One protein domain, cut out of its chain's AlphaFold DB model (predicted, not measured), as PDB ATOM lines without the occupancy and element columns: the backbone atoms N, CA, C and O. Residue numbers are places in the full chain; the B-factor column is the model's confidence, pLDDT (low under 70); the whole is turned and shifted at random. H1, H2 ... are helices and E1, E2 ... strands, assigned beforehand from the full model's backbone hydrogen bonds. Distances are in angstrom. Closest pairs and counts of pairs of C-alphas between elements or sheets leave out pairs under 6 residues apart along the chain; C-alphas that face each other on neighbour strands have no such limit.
ATOM      1  N   THR A  51     374.127 119.363 212.262       84.62
ATOM      2  CA  THR A  51     374.298 118.310 213.263       84.62
ATOM      3  C   THR A  51     373.904 118.842 214.641       84.62
ATOM      4  O   THR A  51     373.750 120.047 214.840       84.62
ATOM      5  N   GLU A  52     373.712 117.957 215.619       81.75
ATOM      6  CA  GLU A  52     373.437 118.394 216.995       81.75
ATOM      7  C   GLU A  52     374.610 119.198 217.569       81.75
ATOM      8  O   GLU A  52     374.382 120.231 218.188       81.75
ATOM      9  N   ALA A  53     375.849 118.791 217.272       80.75
ATOM     10  CA  ALA A  53     377.056 119.515 217.668       80.75
ATOM     11  C   ALA A  53     377.110 120.924 217.058       80.75
ATOM     12  O   ALA A  53     377.262 121.892 217.793       80.75
ATOM     13  N   SER A  54     376.865 121.068 215.747       84.06
ATOM     14  CA  SER A  54     376.875 122.396 215.119       84.06
ATOM     15  C   SER A  54     375.772 123.305 215.668       84.06
ATOM     16  O   SER A  54     375.955 124.508 215.751       84.06
ATOM     17  N   LEU A  55     374.619 122.746 216.056       84.56
ATOM     18  CA  LEU A  55     373.547 123.518 216.696       84.56
ATOM     19  C   LEU A  55     373.925 123.977 218.104       84.56
ATOM     20  O   LEU A  55     373.583 125.092 218.486       84.56
ATOM     21  N   VAL A  56     374.597 123.124 218.878       82.81
ATOM     22  CA  VAL A  56     375.137 123.499 220.187       82.81
ATOM     23  C   VAL A  56     376.140 124.641 220.032       82.81
ATOM     24  O   VAL A  56     376.011 125.635 220.740       82.81
ATOM     25  N   ASP A  57     377.056 124.548 219.066       82.06
ATOM     26  CA  ASP A  57     378.040 125.597 218.785       82.06
ATOM     27  C   ASP A  57     377.378 126.902 218.310       82.06
ATOM     28  O   ASP A  57     377.728 127.988 218.773       82.06
ATOM     29  N   ASP A  58     376.373 126.823 217.433       84.12
ATOM     30  CA  ASP A  58     375.612 127.994 216.981       84.12
ATOM     31  C   ASP A  58     374.935 128.700 218.167       84.12
ATOM     32  O   ASP A  58     375.030 129.919 218.306       84.12
ATOM     33  N   LEU A  59     374.280 127.940 219.055       83.19
ATOM     34  CA  LEU A  59     373.667 128.477 220.275       83.19
ATOM     35  C   LEU A  59     374.708 129.072 221.217       83.19
ATOM     36  O   LEU A  59     374.427 130.075 221.874       83.19
ATOM     37  N   ALA A  60     375.891 128.459 221.283       76.31
ATOM     38  CA  ALA A  60     376.950 128.862 222.188       76.31
ATOM     39  C   ALA A  60     377.467 130.273 221.928       76.31
ATOM     40  O   ALA A  60     377.883 130.967 222.858       76.31
ATOM     41  N   ASN A  61     377.402 130.687 220.667       80.00
ATOM     42  CA  ASN A  61     377.883 131.972 220.191       80.00
ATOM     43  C   ASN A  61     376.809 133.072 220.216       80.00
ATOM     44  O   ASN A  61     377.108 134.227 219.910       80.00
ATOM     45  N   LEU A  62     375.561 132.754 220.577       81.62
ATOM     46  CA  LEU A  62     374.494 133.750 220.639       81.62
ATOM     47  C   LEU A  62     374.541 134.553 221.947       81.62
ATOM     48  O   LEU A  62     374.694 133.981 223.029       81.62
ATOM     49  N   PRO A  63     374.314 135.880 221.894       86.00
ATOM     50  CA  PRO A  63     374.093 136.650 223.107       86.00
ATOM     51  C   PRO A  63     372.789 136.198 223.774       86.00
ATOM     52  O   PRO A  63     371.816 135.843 223.106       86.00
ATOM     53  N   TYR A  64     372.737 136.273 225.106       85.94
ATOM     54  CA  TYR A  64     371.612 135.756 225.893       85.94
ATOM     55  C   TYR A  64     370.238 136.260 225.417       85.94
ATOM     56  O   TYR A  64     369.284 135.494 225.315       85.94
ATOM     57  N   GLN A  65     370.144 137.541 225.058       89.06
ATOM     58  CA  GLN A  65     368.914 138.162 224.555       89.06
ATOM     59  C   GLN A  65     368.468 137.576 223.204       89.06
ATOM     60  O   GLN A  65     367.270 137.417 222.964       89.06
ATOM     61  N   ALA A  66     369.417 137.205 222.339       89.31
ATOM     62  CA  ALA A  66     369.121 136.631 221.030       89.31
ATOM     63  C   ALA A  66     368.544 135.214 221.126       89.31
ATOM     64  O   ALA A  66     367.792 134.823 220.236       89.31
ATOM     65  N   LEU A  67     368.811 134.473 222.208       88.81
ATOM     66  CA  LEU A  67     368.190 133.162 222.437       88.81
ATOM     67  C   LEU A  67     366.660 133.279 222.455       88.81
ATOM     68  O   LEU A  67     365.968 132.534 221.761       88.81
ATOM     69  N   PHE A  68     366.125 134.274 223.168       90.69
ATOM     70  CA  PHE A  68     364.682 134.518 223.232       90.69
ATOM     71  C   PHE A  68     364.125 135.014 221.894       90.69
ATOM     72  O   PHE A  68     363.084 134.530 221.450       90.69
ATOM     73  N   ALA A  69     364.834 135.915 221.206       88.88
ATOM     74  CA  ALA A  69     364.436 136.389 219.876       88.88
ATOM     75  C   ALA A  69     364.392 135.248 218.837       88.88
ATOM     76  O   ALA A  69     363.518 135.209 217.969       88.88
ATOM     77  N   ALA A  70     365.294 134.272 218.967       87.00
ATOM     78  CA  ALA A  70     365.339 133.066 218.151       87.00
ATOM     79  C   ALA A  70     364.317 131.990 218.577       87.00
ATOM     80  O   ALA A  70     364.259 130.933 217.950       87.00
ATOM     81  N   ASN A  71     363.471 132.255 219.584       87.56
ATOM     82  CA  ASN A  71     362.532 131.296 220.182       87.56
ATOM     83  C   ASN A  71     363.214 130.025 220.727       87.56
ATOM     84  O   ASN A  71     362.611 128.949 220.758       87.56
ATOM     85  N   VAL A  72     364.471 130.139 221.159       89.88
ATOM     86  CA  VAL A  72     365.156 129.074 221.895       89.88
ATOM     87  C   VAL A  72     364.530 128.983 223.281       89.88
ATOM     88  O   VAL A  72     364.298 129.997 223.939       89.88
ATOM     89  N   GLN A  73     364.238 127.765 223.733       92.31
ATOM     90  CA  GLN A  73     363.676 127.577 225.065       92.31
ATOM     91  C   GLN A  73     364.797 127.720 226.087       92.31
ATOM     92  O   GLN A  73     365.743 126.940 226.079       92.31
ATOM     93  N   VAL A  74     364.706 128.708 226.968       92.88
ATOM     94  CA  VAL A  74     365.699 128.909 228.024       92.88
ATOM     95  C   VAL A  74     365.111 128.417 229.332       92.88
ATOM     96  O   VAL A  74     364.016 128.826 229.702       92.88
ATOM     97  N   TYR A  75     365.844 127.562 230.037       94.12
ATOM     98  CA  TYR A  75     365.449 127.039 231.336       94.12
ATOM     99  C   TYR A  75     366.455 127.433 232.407       94.12
ATOM    100  O   TYR A  75     367.658 127.462 232.166       94.12
ATOM    101  N   GLU A  76     365.966 127.712 233.603       93.88
ATOM    102  CA  GLU A  76     366.762 128.021 234.780       93.88
ATOM    103  C   GLU A  76     366.624 126.915 235.822       93.88
ATOM    104  O   GLU A  76     365.533 126.377 236.025       93.88
ATOM    105  N   PHE A  77     367.724 126.607 236.510       93.56
ATOM    106  CA  PHE A  77     367.693 125.772 237.703       93.56
ATOM    107  C   PHE A  77     366.857 126.434 238.798       93.56
ATOM    108  O   PHE A  77     367.210 127.494 239.316       93.56
ATOM    109  N   ALA A  78     365.735 125.795 239.124       94.31
ATOM    110  CA  ALA A  78     364.757 126.298 240.076       94.31
ATOM    111  C   ALA A  78     364.938 125.693 241.475       94.31
ATOM    112  O   ALA A  78     364.502 126.290 242.456       94.31
ATOM    113  N   GLY A  79     365.592 124.532 241.580       94.06
ATOM    114  CA  GLY A  79     365.892 123.890 242.856       94.06
ATOM    115  C   GLY A  79     365.888 122.368 242.784       94.06
ATOM    116  O   GLY A  79     365.893 121.768 241.707       94.06
ATOM    117  N   ILE A  80     365.879 121.745 243.963       94.69
ATOM    118  CA  ILE A  80     365.766 120.294 244.120       94.69
ATOM    119  C   ILE A  80     364.466 119.990 244.852       94.69
ATOM    120  O   ILE A  80     364.276 120.424 245.987       94.69
ATOM    121  N   TYR A  81     363.588 119.221 244.217       95.12
ATOM    122  CA  TYR A  81     362.387 118.699 244.853       95.12
ATOM    123  C   TYR A  81     362.687 117.342 245.487       95.12
ATOM    124  O   TYR A  81     363.175 116.429 244.819       95.12
ATOM    125  N   ARG A  82     362.389 117.203 246.779       94.38
ATOM    126  CA  ARG A  82     362.477 115.936 247.505       94.38
ATOM    127  C   ARG A  82     361.093 115.302 247.555       94.38
ATOM    128  O   ARG A  82     360.153 115.908 248.054       94.38
ATOM    129  N   GLN A  83     360.994 114.070 247.079       91.12
ATOM    130  CA  GLN A  83     359.814 113.237 247.232       91.12
ATOM    131  C   GLN A  83     360.104 112.141 248.250       91.12
ATOM    132  O   GLN A  83     360.936 111.260 248.016       91.12
ATOM    133  N   ASP A  84     359.398 112.187 249.371       91.25
ATOM    134  CA  ASP A  84     359.440 111.116 250.355       91.25
ATOM    135  C   ASP A  84     358.562 109.940 249.918       91.25
ATOM    136  O   ASP A  84     357.528 110.104 249.268       91.25
ATOM    137  N   SER A  85     359.000 108.734 250.267       85.38
ATOM    138  CA  SER A  85     358.288 107.490 250.005       85.38
ATOM    139  C   SER A  85     358.217 106.696 251.309       85.38
ATOM    140  O   SER A  85     359.247 106.526 251.958       85.38
ATOM    141  N   PRO A  86     357.041 106.182 251.706       86.94
ATOM    142  CA  PRO A  86     356.878 105.498 252.990       86.94
ATOM    143  C   PRO A  86     357.680 104.191 253.100       86.94
ATOM    144  O   PRO A  86     357.943 103.729 254.205       86.94
ATOM    145  N   PHE A  87     358.095 103.608 251.972       90.44
ATOM    146  CA  PHE A  87     358.770 102.305 251.925       90.44
ATOM    147  C   PHE A  87     360.127 102.344 251.215       90.44
ATOM    148  O   PHE A  87     360.699 101.298 250.911       90.44
ATOM    149  N   SER A  88     360.652 103.529 250.893       87.25
ATOM    150  CA  SER A  88     361.945 103.641 250.216       87.25
ATOM    151  C   SER A  88     362.666 104.944 250.547       87.25
ATOM    152  O   SER A  88     362.064 105.906 251.015       87.25
ATOM    153  N   ALA A  89     363.977 104.975 250.292       88.88
ATOM    154  CA  ALA A  89     364.760 106.203 250.389       88.88
ATOM    155  C   ALA A  89     364.138 107.325 249.533       88.88
ATOM    156  O   ALA A  89     363.592 107.036 248.464       88.88
ATOM    157  N   PRO A  90     364.251 108.598 249.944       91.00
ATOM    158  CA  PRO A  90     363.683 109.706 249.189       91.00
ATOM    159  C   PRO A  90     364.213 109.756 247.752       91.00
ATOM    160  O   PRO A  90     365.363 109.405 247.465       91.00
ATOM    161  N   TYR A  91     363.352 110.209 246.849       90.00
ATOM    162  CA  TYR A  91     363.704 110.544 245.478       90.00
ATOM    163  C   TYR A  91     363.986 112.044 245.407       90.00
ATOM    164  O   TYR A  91     363.288 112.844 246.029       90.00
ATOM    165  N   PHE A  92     364.999 112.436 244.644       92.81
ATOM    166  CA  PHE A  92     365.328 113.841 244.429       92.81
ATOM    167  C   PHE A  92     365.174 114.167 242.957       92.81
ATOM    168  O   PHE A  92     365.635 113.401 242.115       92.81
ATOM    169  N   PHE A  93     364.550 115.299 242.656       93.69
ATOM    170  CA  PHE A  93     364.376 115.793 241.303       93.69
ATOM    171  C   PHE A  93     365.070 117.137 241.150       93.69
ATOM    172  O   PHE A  93     364.806 118.066 241.909       93.69
ATOM    173  N   THR A  94     365.932 117.254 240.148       94.44
ATOM    174  CA  THR A  94     366.493 118.531 239.702       94.44
ATOM    175  C   THR A  94     365.413 119.245 238.895       94.44
ATOM    176  O   THR A  94     365.022 118.751 237.837       94.44
ATOM    177  N   VAL A  95     364.906 120.372 239.391       95.38
ATOM    178  CA  VAL A  95     363.788 121.086 238.763       95.38
ATOM    179  C   VAL A  95     364.310 122.237 237.919       95.38
ATOM    180  O   VAL A  95     365.066 123.091 238.393       95.38
ATOM    181  N   LEU A  96     363.878 122.268 236.662       95.44
ATOM    182  CA  LEU A  96     364.108 123.362 235.733       95.44
ATOM    183  C   LEU A  96     362.782 124.070 235.441       95.44
ATOM    184  O   LEU A  96     361.749 123.422 235.270       95.44
ATOM    185  N   ARG A  97     362.819 125.401 235.354       96.31
ATOM    186  CA  ARG A  97     361.678 126.233 234.943       96.31
ATOM    187  C   ARG A  97     362.033 127.053 233.717       96.31
ATOM    188  O   ARG A  97     363.167 127.519 233.599       96.31
ATOM    189  N   LYS A  98     361.083 127.247 232.816       96.38
ATOM    190  CA  LYS A  98     361.283 128.046 231.615       96.38
ATOM    191  C   LYS A  98     361.333 129.530 231.959       96.38
ATOM    192  O   LYS A  98     360.599 130.020 232.814       96.38
ATOM    193  N   LEU A  99     362.211 130.244 231.273       95.50
ATOM    194  CA  LEU A  99     362.235 131.696 231.221       95.50
ATOM    195  C   LEU A  99     361.599 132.129 229.898       95.50
ATOM    196  O   LEU A  99     361.871 131.563 228.839       95.50
ATOM    197  N   HIS A 100     360.761 133.154 229.953       95.00
ATOM    198  CA  HIS A 100     360.035 133.691 228.805       95.00
ATOM    199  C   HIS A 100     360.728 134.893 228.165       95.00
ATOM    200  O   HIS A 100     360.449 135.217 227.014       95.00
ATOM    201  N   ASN A 101     361.610 135.576 228.895       94.25
ATOM    202  CA  ASN A 101     362.387 136.692 228.369       94.25
ATOM    203  C   ASN A 101     363.724 136.853 229.108       94.25
ATOM    204  O   ASN A 101     363.926 136.301 230.189       94.25
ATOM    205  N   ALA A 102     364.615 137.654 228.523       90.38
ATOM    206  CA  ALA A 102     365.971 137.871 229.025       90.38
ATOM    207  C   ALA A 102     366.048 138.622 230.365       90.38
ATOM    208  O   ALA A 102     367.099 138.616 231.000       90.38
ATOM    209  N   ASN A 103     364.958 139.255 230.800       91.38
ATOM    210  CA  ASN A 103     364.908 139.997 232.060       91.38
ATOM    211  C   ASN A 103     364.409 139.125 233.223       91.38
ATOM    212  O   ASN A 103     364.325 139.597 234.354       91.38
ATOM    213  N   GLN A 104     364.053 137.866 232.956       92.56
ATOM    214  CA  GLN A 104     363.656 136.904 233.977       92.56
ATOM    215  C   GLN A 104     364.847 136.098 234.503       92.56
ATOM    216  O   GLN A 104     365.912 136.003 233.889       92.56
ATOM    217  N   GLY A 105     364.611 135.458 235.647       88.06
ATOM    218  CA  GLY A 105     365.553 134.566 236.304       88.06
ATOM    219  C   GLY A 105     366.360 135.243 237.405       88.06
ATOM    220  O   GLY A 105     366.369 136.463 237.559       88.06
ATOM    221  N   THR A 106     367.056 134.420 238.174       89.12
ATOM    222  CA  THR A 106     367.879 134.841 239.304       89.12
ATOM    223  C   THR A 106     369.329 135.021 238.847       89.12
ATOM    224  O   THR A 106     369.859 134.145 238.153       89.12
ATOM    225  N   PRO A 107     370.000 136.135 239.189       83.94
ATOM    226  CA  PRO A 107     371.424 136.304 238.911       83.94
ATOM    227  C   PRO A 107     372.256 135.155 239.501       83.94
ATOM    228  O   PRO A 107     372.041 134.752 240.639       83.94
ATOM    229  N   GLY A 108     373.198 134.616 238.725       82.31
ATOM    230  CA  GLY A 108     374.084 133.526 239.155       82.31
ATOM    231  C   GLY A 108     373.490 132.112 239.071       82.31
ATOM    232  O   GLY A 108     374.243 131.144 239.175       82.31
ATOM    233  N   ASN A 109     372.185 131.956 238.824       86.94
ATOM    234  CA  ASN A 109     371.605 130.628 238.627       86.94
ATOM    235  C   ASN A 109     372.078 129.989 237.315       86.94
ATOM    236  O   ASN A 109     372.270 130.657 236.294       86.94
ATOM    237  N   ARG A 110     372.201 128.655 237.325       88.75
ATOM    238  CA  ARG A 110     372.474 127.882 236.107       88.75
ATOM    239  C   ARG A 110     371.303 128.012 235.146       88.75
ATOM    240  O   ARG A 110     370.148 127.821 235.531       88.75
ATOM    241  N   ARG A 111     371.621 128.303 233.889       90.88
ATOM    242  CA  ARG A 111     370.656 128.460 232.804       90.88
ATOM    243  C   ARG A 111     371.095 127.650 231.602       90.88
ATOM    244  O   ARG A 111     372.283 127.589 231.302       90.88
ATOM    245  N   TYR A 112     370.119 127.068 230.930       89.88
ATOM    246  CA  TYR A 112     370.301 126.101 229.866       89.88
ATOM    247  C   TYR A 112     369.478 126.528 228.654       89.88
ATOM    248  O   TYR A 112     368.278 126.786 228.774       89.88
ATOM    249  N   ALA A 113     370.111 126.606 227.490       90.38
ATOM    250  CA  ALA A 113     369.443 126.839 226.218       90.38
ATOM    251  C   ALA A 113     369.078 125.491 225.588       90.38
ATOM    252  O   ALA A 113     369.952 124.673 225.326       90.38
ATOM    253  N   PHE A 114     367.794 125.255 225.343       89.81
ATOM    254  CA  PHE A 114     367.265 123.986 224.863       89.81
ATOM    255  C   PHE A 114     366.707 124.090 223.449       89.81
ATOM    256  O   PHE A 114     365.859 124.938 223.147       89.81
ATOM    257  N   VAL A 115     367.114 123.142 222.604       88.62
ATOM    258  CA  VAL A 115     366.560 122.933 221.266       88.62
ATOM    259  C   VAL A 115     366.092 121.488 221.114       88.62
ATOM    260  O   VAL A 115     366.885 120.547 221.099       88.62
ATOM    261  N   GLY A 116     364.775 121.327 220.976       84.62
ATOM    262  CA  GLY A 116     364.125 120.050 220.693       84.62
ATOM    263  C   GLY A 116     364.077 119.748 219.194       84.62
ATOM    264  O   GLY A 116     363.596 120.558 218.400       84.62
ATOM    265  N   ARG A 117     364.547 118.566 218.796       82.94
ATOM    266  CA  ARG A 117     364.583 118.094 217.407       82.94
ATOM    267  C   ARG A 117     363.409 117.162 217.100       82.94
ATOM    268  O   ARG A 117     363.443 115.981 217.419       82.94
ATOM    269  N   GLY A 118     362.426 117.678 216.363       75.75
ATOM    270  CA  GLY A 118     361.289 116.896 215.867       75.75
ATOM    271  C   GLY A 118     360.051 116.960 216.773       75.75
ATOM    272  O   GLY A 118     360.087 117.589 217.835       75.75
ATOM    273  N   PRO A 119     358.931 116.357 216.338       72.12
ATOM    274  CA  PRO A 119     357.696 116.339 217.115       72.12
ATOM    275  C   PRO A 119     357.921 115.673 218.478       72.12
ATOM    276  O   PRO A 119     358.729 114.758 218.605       72.12
ATOM    277  N   GLY A 120     357.240 116.173 219.510       75.00
ATOM    278  CA  GLY A 120     357.359 115.631 220.865       75.00
ATOM    279  C   GLY A 120     358.693 115.913 221.559       75.00
ATOM    280  O   GLY A 120     358.975 115.270 222.557       75.00
ATOM    281  N   SER A 121     359.514 116.849 221.062       79.88
ATOM    282  CA  SER A 121     360.789 117.252 221.694       79.88
ATOM    283  C   SER A 121     360.709 118.593 222.435       79.88
ATOM    284  O   SER A 121     361.722 119.137 222.869       79.88
ATOM    285  N   THR A 122     359.513 119.172 222.544       84.12
ATOM    286  CA  THR A 122     359.255 120.356 223.370       84.12
ATOM    287  C   THR A 122     359.174 119.956 224.833       84.12
ATOM    288  O   THR A 122     358.586 118.921 225.142       84.12
ATOM    289  N   LEU A 123     359.738 120.783 225.708       89.25
ATOM    290  CA  LEU A 123     359.724 120.568 227.148       89.25
ATOM    291  C   LEU A 123     358.566 121.352 227.796       89.25
ATOM    292  O   LEU A 123     358.168 122.390 227.256       89.25
ATOM    293  N   PRO A 124     358.013 120.876 228.927       92.00
ATOM    294  CA  PRO A 124     357.006 121.615 229.689       92.00
ATOM    295  C   PRO A 124     357.567 122.899 230.318       92.00
ATOM    296  O   PRO A 124     358.767 123.011 230.536       92.00
ATOM    297  N   GLU A 125     356.689 123.834 230.701       95.25
ATOM    298  CA  GLU A 125     357.059 125.102 231.365       95.25
ATOM    299  C   GLU A 125     357.877 124.907 232.655       95.25
ATOM    300  O   GLU A 125     358.743 125.720 232.978       95.25
ATOM    301  N   ALA A 126     357.656 123.805 233.368       96.25
ATOM    302  CA  ALA A 126     358.559 123.316 234.397       96.25
ATOM    303  C   ALA A 126     358.624 121.791 234.355       96.25
ATOM    304  O   ALA A 126     357.624 121.109 234.109       96.25
ATOM    305  N   PHE A 127     359.806 121.245 234.613       95.12
ATOM    306  CA  PHE A 127     359.998 119.805 234.669       95.12
ATOM    307  C   PHE A 127     361.079 119.417 235.672       95.12
ATOM    308  O   PHE A 127     362.021 120.166 235.936       95.12
ATOM    309  N   GLY A 128     360.934 118.217 236.220       94.12
ATOM    310  CA  GLY A 128     361.928 117.563 237.054       94.12
ATOM    311  C   GLY A 128     362.707 116.524 236.259       94.12
ATOM    312  O   GLY A 128     362.144 115.801 235.438       94.12
ATOM    313  N   MET A 129     363.999 116.421 236.530       92.69
ATOM    314  CA  MET A 129     364.856 115.315 236.102       92.69
ATOM    315  C   MET A 129     365.196 114.470 237.320       92.69
ATOM    316  O   MET A 129     365.437 115.030 238.387       92.69
ATOM    317  N   TYR A 130     365.248 113.149 237.174       87.56
ATOM    318  CA  TYR A 130     365.610 112.252 238.272       87.56
ATOM    319  C   TYR A 130     367.102 111.861 238.198       87.56
ATOM    320  O   TYR A 130     367.442 110.930 237.466       87.56
ATOM    321  N   PRO A 131     368.012 112.542 238.931       78.69
ATOM    322  CA  PRO A 131     369.433 112.189 239.001       78.69
ATOM    323  C   PRO A 131     369.719 110.876 239.746       78.69
ATOM    324  O   PRO A 131     370.815 110.332 239.628       78.69
ATOM    325  N   GLY A 132     368.771 110.381 240.549       83.62
ATOM    326  CA  GLY A 132     368.947 109.219 241.420       83.62
ATOM    327  C   GLY A 132     368.550 109.496 242.874       83.62
ATOM    328  O   GLY A 132     367.791 110.411 243.180       83.62
ATOM    329  N   ARG A 133     369.090 108.696 243.801       87.62
ATOM    330  CA  ARG A 133     368.772 108.745 245.247       87.62
ATOM    331  C   ARG A 133     369.497 109.859 246.015       87.62
ATOM    332  O   ARG A 133     369.453 109.883 247.242       87.62
ATOM    333  N   ARG A 134     370.215 110.744 245.323       89.12
ATOM    334  CA  ARG A 134     370.957 111.859 245.923       89.12
ATOM    335  C   ARG A 134     370.562 113.168 245.242       89.12
ATOM    336  O   ARG A 134     370.307 113.152 244.037       89.12
ATOM    337  N   PRO A 135     370.528 114.287 245.983       88.88
ATOM    338  CA  PRO A 135     370.335 115.594 245.378       88.88
ATOM    339  C   PRO A 135     371.472 115.879 244.391       88.88
ATOM    340  O   PRO A 135     372.641 115.660 244.702       88.88
ATOM    341  N   SER A 136     371.120 116.371 243.206       86.38
ATOM    342  CA  SER A 136     372.073 116.820 242.194       86.38
ATOM    343  C   SER A 136     371.541 118.066 241.499       86.38
ATOM    344  O   SER A 136     370.340 118.215 241.271       86.38
ATOM    345  N   SER A 137     372.455 118.968 241.167       82.94
ATOM    346  CA  SER A 137     372.216 120.138 240.317       82.94
ATOM    347  C   SER A 137     372.531 119.874 238.844       82.94
ATOM    348  O   SER A 137     372.438 120.782 238.017       82.94
ATOM    349  N   ASP A 138     373.001 118.669 238.535       82.00
ATOM    350  CA  ASP A 138     373.488 118.330 237.210       82.00
ATOM    351  C   ASP A 138     372.332 117.976 236.282       82.00
ATOM    352  O   ASP A 138     371.197 117.709 236.688       82.00
ATOM    353  N   LEU A 139     372.620 118.035 234.991       80.38
ATOM    354  CA  LEU A 139     371.613 117.904 233.959       80.38
ATOM    355  C   LEU A 139     371.412 116.422 233.603       80.38
ATOM    356  O   LEU A 139     372.271 115.807 232.976       80.38
ATOM    357  N   HIS A 140     370.261 115.851 233.970       80.50
ATOM    358  CA  HIS A 140     369.927 114.432 233.763       80.50
ATOM    359  C   HIS A 140     368.709 114.257 232.841       80.50
ATOM    360  O   HIS A 140     367.650 113.787 233.247       80.50
ATOM    361  N   LEU A 141     368.854 114.631 231.570       80.06
ATOM    362  CA  LEU A 141     367.716 114.805 230.654       80.06
ATOM    363  C   LEU A 141     367.091 113.542 230.073       80.06
ATOM    364  O   LEU A 141     366.142 113.652 229.314       80.06
ATOM    365  N   ARG A 142     367.574 112.346 230.409       82.50
ATOM    366  CA  ARG A 142     367.050 111.111 229.804       82.50
ATOM    367  C   ARG A 142     365.551 110.912 230.063       82.50
ATOM    368  O   ARG A 142     364.834 110.455 229.178       82.50
ATOM    369  N   TRP A 143     365.099 111.277 231.259       86.50
ATOM    370  CA  TRP A 143     363.696 111.237 231.656       86.50
ATOM    371  C   TRP A 143     363.328 112.555 232.315       86.50
ATOM    372  O   TRP A 143     363.942 112.951 233.308       86.50
ATOM    373  N   THR A 144     362.320 113.214 231.760       91.06
ATOM    374  CA  THR A 144     361.752 114.430 232.339       91.06
ATOM    375  C   THR A 144     360.324 114.163 232.787       91.06
ATOM    376  O   THR A 144     359.589 113.400 232.160       91.06
ATOM    377  N   PHE A 145     359.953 114.771 233.905       92.81
ATOM    378  CA  PHE A 145     358.644 114.646 234.527       92.81
ATOM    379  C   PHE A 145     358.020 116.029 234.583       92.81
ATOM    380  O   PHE A 145     358.676 116.970 235.030       92.81
ATOM    381  N   GLN A 146     356.774 116.169 234.145       94.94
ATOM    382  CA  GLN A 146     356.087 117.454 234.195       94.94
ATOM    383  C   GLN A 146     355.860 117.924 235.639       94.94
ATOM    384  O   GLN A 146     355.362 117.179 236.489       94.94
ATOM    385  N   PHE A 147     356.234 119.174 235.904       95.69
ATOM    386  CA  PHE A 147     356.039 119.851 237.181       95.69
ATOM    387  C   PHE A 147     355.118 121.058 236.982       95.69
ATOM    388  O   PHE A 147     355.067 121.650 235.902       95.69
ATOM    389  N   ASP A 148     354.387 121.431 238.030       94.88
ATOM    390  CA  ASP A 148     353.606 122.664 238.025       94.88
ATOM    391  C   ASP A 148     354.571 123.868 238.070       94.88
ATOM    392  O   ASP A 148     355.430 123.933 238.956       94.88
ATOM    393  N   PRO A 149     354.480 124.825 237.129       93.75
ATOM    394  CA  PRO A 149     355.439 125.925 237.036       93.75
ATOM    395  C   PRO A 149     355.313 126.961 238.160       93.75
ATOM    396  O   PRO A 149     356.219 127.777 238.330       93.75
ATOM    397  N   ARG A 150     354.211 126.960 238.920       92.44
ATOM    398  CA  ARG A 150     353.981 127.869 240.050       92.44
ATOM    399  C   ARG A 150     354.445 127.253 241.361       92.44
ATOM    400  O   ARG A 150     355.094 127.939 242.143       92.44
ATOM    401  N   THR A 151     354.119 125.985 241.608       94.88
ATOM    402  CA  THR A 151     354.452 125.313 242.876       94.88
ATOM    403  C   THR A 151     355.771 124.549 242.827       94.88
ATOM    404  O   THR A 151     356.310 124.217 243.879       94.88
ATOM    405  N   LEU A 152     356.304 124.274 241.630       94.38
ATOM    406  CA  LEU A 152     357.502 123.455 241.409       94.38
ATOM    407  C   LEU A 152     357.392 122.057 242.033       94.38
ATOM    408  O   LEU A 152     358.378 121.482 242.498       94.38
ATOM    409  N   THR A 153     356.186 121.491 242.006       94.56
ATOM    410  CA  THR A 153     355.896 120.123 242.450       94.56
ATOM    411  C   THR A 153     355.482 119.244 241.268       94.56
ATOM    412  O   THR A 153     354.965 119.772 240.280       94.56
ATOM    413  N   PRO A 154     355.651 117.910 241.347       91.88
ATOM    414  CA  PRO A 154     355.174 116.998 240.312       91.88
ATOM    415  C   PRO A 154     353.691 117.223 240.009       91.88
ATOM    416  O   PRO A 154     352.870 117.314 240.924       91.88
ATOM    417  N   THR A 155     353.341 117.310 238.728       92.38
ATOM    418  CA  THR A 155     351.938 117.389 238.309       92.38
ATOM    419  C   THR A 155     351.292 116.012 238.442       92.38
ATOM    420  O   THR A 155     351.828 115.022 237.941       92.38
ATOM    421  N   LEU A 156     350.133 115.926 239.100       84.19
ATOM    422  CA  LEU A 156     349.380 114.674 239.187       84.19
ATOM    423  C   LEU A 156     348.932 114.243 237.781       84.19
ATOM    424  O   LEU A 156     348.309 115.024 237.066       84.19
ATOM    425  N   GLY A 157     349.277 113.018 237.372       80.25
ATOM    426  CA  GLY A 157     349.046 112.553 235.997       80.25
ATOM    427  C   GLY A 157     349.912 113.261 234.944       80.25
ATOM    428  O   GLY A 157     349.612 113.179 233.756       80.25
ATOM    429  N   GLY A 158     350.965 113.970 235.367       79.31
ATOM    430  CA  GLY A 158     351.886 114.671 234.482       79.31
ATOM    431  C   GLY A 158     352.585 113.734 233.500       79.31
ATOM    432  O   GLY A 158     352.863 112.571 233.803       79.31
ATOM    433  N   VAL A 159     352.889 114.256 232.312       83.75
ATOM    434  CA  VAL A 159     353.536 113.470 231.259       83.75
ATOM    435  C   VAL A 159     355.003 113.228 231.622       83.75
ATOM    436  O   VAL A 159     355.746 114.162 231.934       83.75
ATOM    437  N   MET A 160     355.416 111.961 231.563       88.56
ATOM    438  CA  MET A 160     356.825 111.577 231.549       88.56
ATOM    439  C   MET A 160     357.304 111.533 230.099       88.56
ATOM    440  O   MET A 160     356.699 110.865 229.260       88.56
ATOM    441  N   GLN A 161     358.405 112.215 229.807       87.88
ATOM    442  CA  GLN A 161     358.970 112.296 228.465       87.88
ATOM    443  C   GLN A 161     360.377 111.697 228.449       87.88
ATOM    444  O   GLN A 161     361.252 112.098 229.223       87.88
ATOM    445  N   CYS A 162     360.579 110.733 227.549       87.44
ATOM    446  CA  CYS A 162     361.889 110.169 227.239       87.44
ATOM    447  C   CYS A 162     362.605 111.067 226.238       87.44
ATOM    448  O   CYS A 162     362.057 111.357 225.168       87.44
ATOM    449  N   LEU A 163     363.840 111.445 226.545       84.75
ATOM    450  CA  LEU A 163     364.699 112.168 225.619       84.75
ATOM    451  C   LEU A 163     365.967 111.361 225.341       84.75
ATOM    452  O   LEU A 163     366.537 110.716 226.226       84.75
ATOM    453  N   SER A 164     366.414 111.397 224.087       77.31
ATOM    454  CA  SER A 164     367.719 110.862 223.702       77.31
ATOM    455  C   SER A 164     368.825 111.597 224.471       77.31
ATOM    456  O   SER A 164     368.642 112.778 224.797       77.31
ATOM    457  N   PRO A 165     369.967 110.932 224.750       67.44
ATOM    458  CA  PRO A 165     371.094 111.560 225.429       67.44
ATOM    459  C   PRO A 165     371.396 112.927 224.808       67.44
ATOM    460  O   PRO A 165     371.515 113.009 223.584       67.44
ATOM    461  N   PRO A 166     371.429 114.000 225.611       72.25
ATOM    462  CA  PRO A 166     371.598 115.334 225.072       72.25
ATOM    463  C   PRO A 166     373.011 115.500 224.516       72.25
ATOM    464  O   PRO A 166     373.985 115.088 225.149       72.25
ATOM    465  N   THR A 167     373.124 116.185 223.383       72.56
ATOM    466  CA  THR A 167     374.381 116.840 223.027       72.56
ATOM    467  C   THR A 167     374.450 118.125 223.849       72.56
ATOM    468  O   THR A 167     373.574 118.987 223.726       72.56
ATOM    469  N   VAL A 168     375.441 118.217 224.740       72.75
ATOM    470  CA  VAL A 168     375.629 119.348 225.660       72.75
ATOM    471  C   VAL A 168     376.902 120.096 225.288       72.75
ATOM    472  O   VAL A 168     377.934 119.472 225.055       72.75
ATOM    473  N   GLY A 169     376.841 121.423 225.277       60.91
ATOM    474  CA  GLY A 169     378.022 122.278 225.162       60.91
ATOM    475  C   GLY A 169     377.889 123.527 226.018       60.91
ATOM    476  O   GLY A 169     376.851 123.772 226.630       60.91
ATOM    477  N   THR A 170     378.948 124.319 226.098       65.25
ATOM    478  CA  THR A 170     378.904 125.613 226.788       65.25
ATOM    479  C   THR A 170     378.102 126.615 225.957       65.25
ATOM    480  O   THR A 170     378.018 126.480 224.745       65.25
ATOM    481  N   VAL A 171     377.477 127.616 226.587       55.94
ATOM    482  CA  VAL A 171     376.887 128.758 225.867       55.94
ATOM    483  C   VAL A 171     377.380 130.028 226.495       55.94
ATOM    484  O   VAL A 171     376.969 130.303 227.615       55.94
ATOM    485  N   GLY A 172     378.204 130.794 225.774       58.25
ATOM    486  CA  GLY A 172     378.715 132.102 226.187       58.25
ATOM    487  C   GLY A 172     378.797 132.291 227.709       58.25
ATOM    488  O   GLY A 172     379.546 131.604 228.394       58.25
ATOM    489  N   THR A 173     377.982 133.210 228.236       57.06
ATOM    490  CA  THR A 173     377.889 133.557 229.668       57.06
ATOM    491  C   THR A 173     376.905 132.704 230.484       57.06
ATOM    492  O   THR A 173     376.727 132.951 231.679       57.06
ATOM    493  N   LEU A 174     376.233 131.715 229.886       63.31
ATOM    494  CA  LEU A 174     375.325 130.829 230.614       63.31
ATOM    495  C   LEU A 174     376.103 129.737 231.344       63.31
ATOM    496  O   LEU A 174     376.671 128.836 230.737       63.31
ATOM    497  N   VAL A 175     376.009 129.763 232.673       68.38
ATOM    498  CA  VAL A 175     376.654 128.794 233.576       68.38
ATOM    499  C   VAL A 175     376.178 127.343 233.341       68.38
ATOM    500  O   VAL A 175     376.858 126.410 233.751       68.38
ATOM    501  N   GLY A 176     375.022 127.123 232.696       67.56
ATOM    502  CA  GLY A 176     374.482 125.781 232.418       67.56
ATOM    503  C   GLY A 176     374.748 125.236 231.003       67.56
ATOM    504  O   GLY A 176     374.955 124.034 230.867       67.56
ATOM    505  N   GLY A 177     374.782 126.085 229.968       83.31
ATOM    506  CA  GLY A 177     375.159 125.701 228.595       83.31
ATOM    507  C   GLY A 177     374.006 125.487 227.596       83.31
ATOM    508  O   GLY A 177     372.867 125.884 227.839       83.31
ATOM    509  N   ALA A 178     374.317 124.892 226.441       82.69
ATOM    510  CA  ALA A 178     373.386 124.526 225.370       82.69
ATOM    511  C   ALA A 178     373.104 123.037 225.402       82.69
ATOM    512  O   ALA A 178     373.977 122.218 225.682       82.69
ATOM    513  N   VAL A 179     371.873 122.702 225.049       85.25
ATOM    514  CA  VAL A 179     371.348 121.353 225.059       85.25
ATOM    515  C   VAL A 179     370.542 121.142 223.791       85.25
ATOM    516  O   VAL A 179     369.514 121.788 223.566       85.25
ATOM    517  N   VAL A 180     370.974 120.182 222.986       84.75
ATOM    518  CA  VAL A 180     370.199 119.688 221.852       84.75
ATOM    519  C   VAL A 180     369.769 118.266 222.158       84.75
ATOM    520  O   VAL A 180     370.573 117.425 222.557       84.75
ATOM    521  N   THR A 181     368.478 117.999 222.006       85.69
ATOM    522  CA  THR A 181     367.909 116.680 222.274       85.69
ATOM    523  C   THR A 181     366.710 116.405 221.371       85.69
ATOM    524  O   THR A 181     366.208 117.287 220.671       85.69
ATOM    525  N   ARG A 182     366.246 115.161 221.382       85.50
ATOM    526  CA  ARG A 182     365.081 114.666 220.648       85.50
ATOM    527  C   ARG A 182     364.315 113.684 221.517       85.50
ATOM    528  O   ARG A 182     364.920 113.011 222.352       85.50
ATOM    529  N   ALA A 183     363.015 113.557 221.283       85.00
ATOM    530  CA  ALA A 183     362.226 112.476 221.864       85.00
ATOM    531  C   ALA A 183     362.855 111.109 221.543       85.00
ATOM    532  O   ALA A 183     363.434 110.915 220.468       85.00
ATOM    533  N   CYS A 184     362.767 110.163 222.476       83.38
ATOM    534  CA  CYS A 184     363.125 108.777 222.183       83.38
ATOM    535  C   CYS A 184     362.219 108.213 221.070       83.38
ATOM    536  O   CYS A 184     361.061 108.626 220.973       83.38
TER     537      CYS A 184
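Overview. This is residues 51 to 184 of the 186 residues of an uncharacterized protein of Gordonia otitidis NBRC 100426 (UniProt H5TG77). One strongly twisted sheet of eight strands curls like part of a barrel that stays open, its edge strands E6 and E7 being apart, and the long hairpin of E1 and E2 reaches out from it toward Phe 87 at one end of the longest axis. At the other end the short helix H1 packs on E7 and E8, and H2 only grazes the sheet near it. The printed part has 134 residues with two named helices and then eight named strands along the chain, and its class is mixed, helices and strands. The sheet's order is E6, E5, E4, E2, E1, E3, E8, E7, and it is mixed. The whole is compact, with a radius of gyration of the C-alphas of 14.5 A and spans of 47 by 32 by 23 A.

Along the chain. Find C-alpha 52 at (373.437, 118.394, 216.995); from there H1 runs over residues 52 to 60, 12.2 A long. A tight link leads to H2, residues 64 to 69, 9.4 A. Next look for E1, residues 73 to 85, 32.5 A long, which bends by 64 degrees at residue 76. Find C-alpha 88 at (361.945, 103.641, 250.216), where E2 begins; it covers residues 88 to 99 and is 33.9 A long. E3 is residues 111 to 116, 16.1 A, and E4 is residues 126 to 132, 18.9 A. Two short strands follow, E5 at residues 143 to 146, 10.1 A, and E6 at residues 160 to 162, 6.8 A. E7 is residues 167 to 171, 12.5 A, and E8, residues 174 to 181 and 18.0 A long, ends at C-alpha 181, at (367.909, 116.680, 222.274).

Arrangement. Begin with the hairpin of E1 and E2, antiparallel at 161 degrees, where you will find N 83 and O 91 2.8 A apart and N 76 and O 97 2.8 A apart, both within hydrogen-bond range. Beside E2 look at E4, antiparallel at 144 degrees, with N 129 and O 94 at 2.9 A. E4, E5 and E6 form a meander, each strand the antiparallel neighbour of the one before; N 128 and O 145 are 2.8 A apart, and N 161 and O 144 are 2.9 A apart. Beside E1, at its residues 73 to 76, is E3, antiparallel, with N 75 and O 112 at 2.8 A. E3 and E8 are parallel at 14 degrees, with N 179 and O 113 at 2.8 A. E7 and E8 are a hairpin at 151 degrees, with N 178 and O 169 at 2.8 A. H1 is on the sheet at a height of 7.2 A, over E8 and E7, and runs along the strands, at 26 degrees to E8 on the local plane; its closest C-alphas to E7 are Ala 60 and Val 171, 3.7 A. H2 only grazes the sheet, with its residues 64 to 68. H1 and H2 are close but not clearly touching, the C-alphas of Leu 59 and Leu 67 being closest at 7.5 A; they run opposite ways at a steep tilt of 68 degrees, only just short of about perpendicular. In H1 each O i to N i+4 pair is within hydrogen-bond range; in H2 1 of 2 is.

Size, cuts and confidence. The two C-alphas farthest apart are those of Asn 61 and Phe 87, 47.5 A. The printed part runs from 51 to 184 with no cut. The links E2 to E3, 11 residues, and E5 to E6, 13 residues, are long. The mean pLDDT of the printed part is 86.0; look for values under 70 at residue 165 and residues 169 to 176.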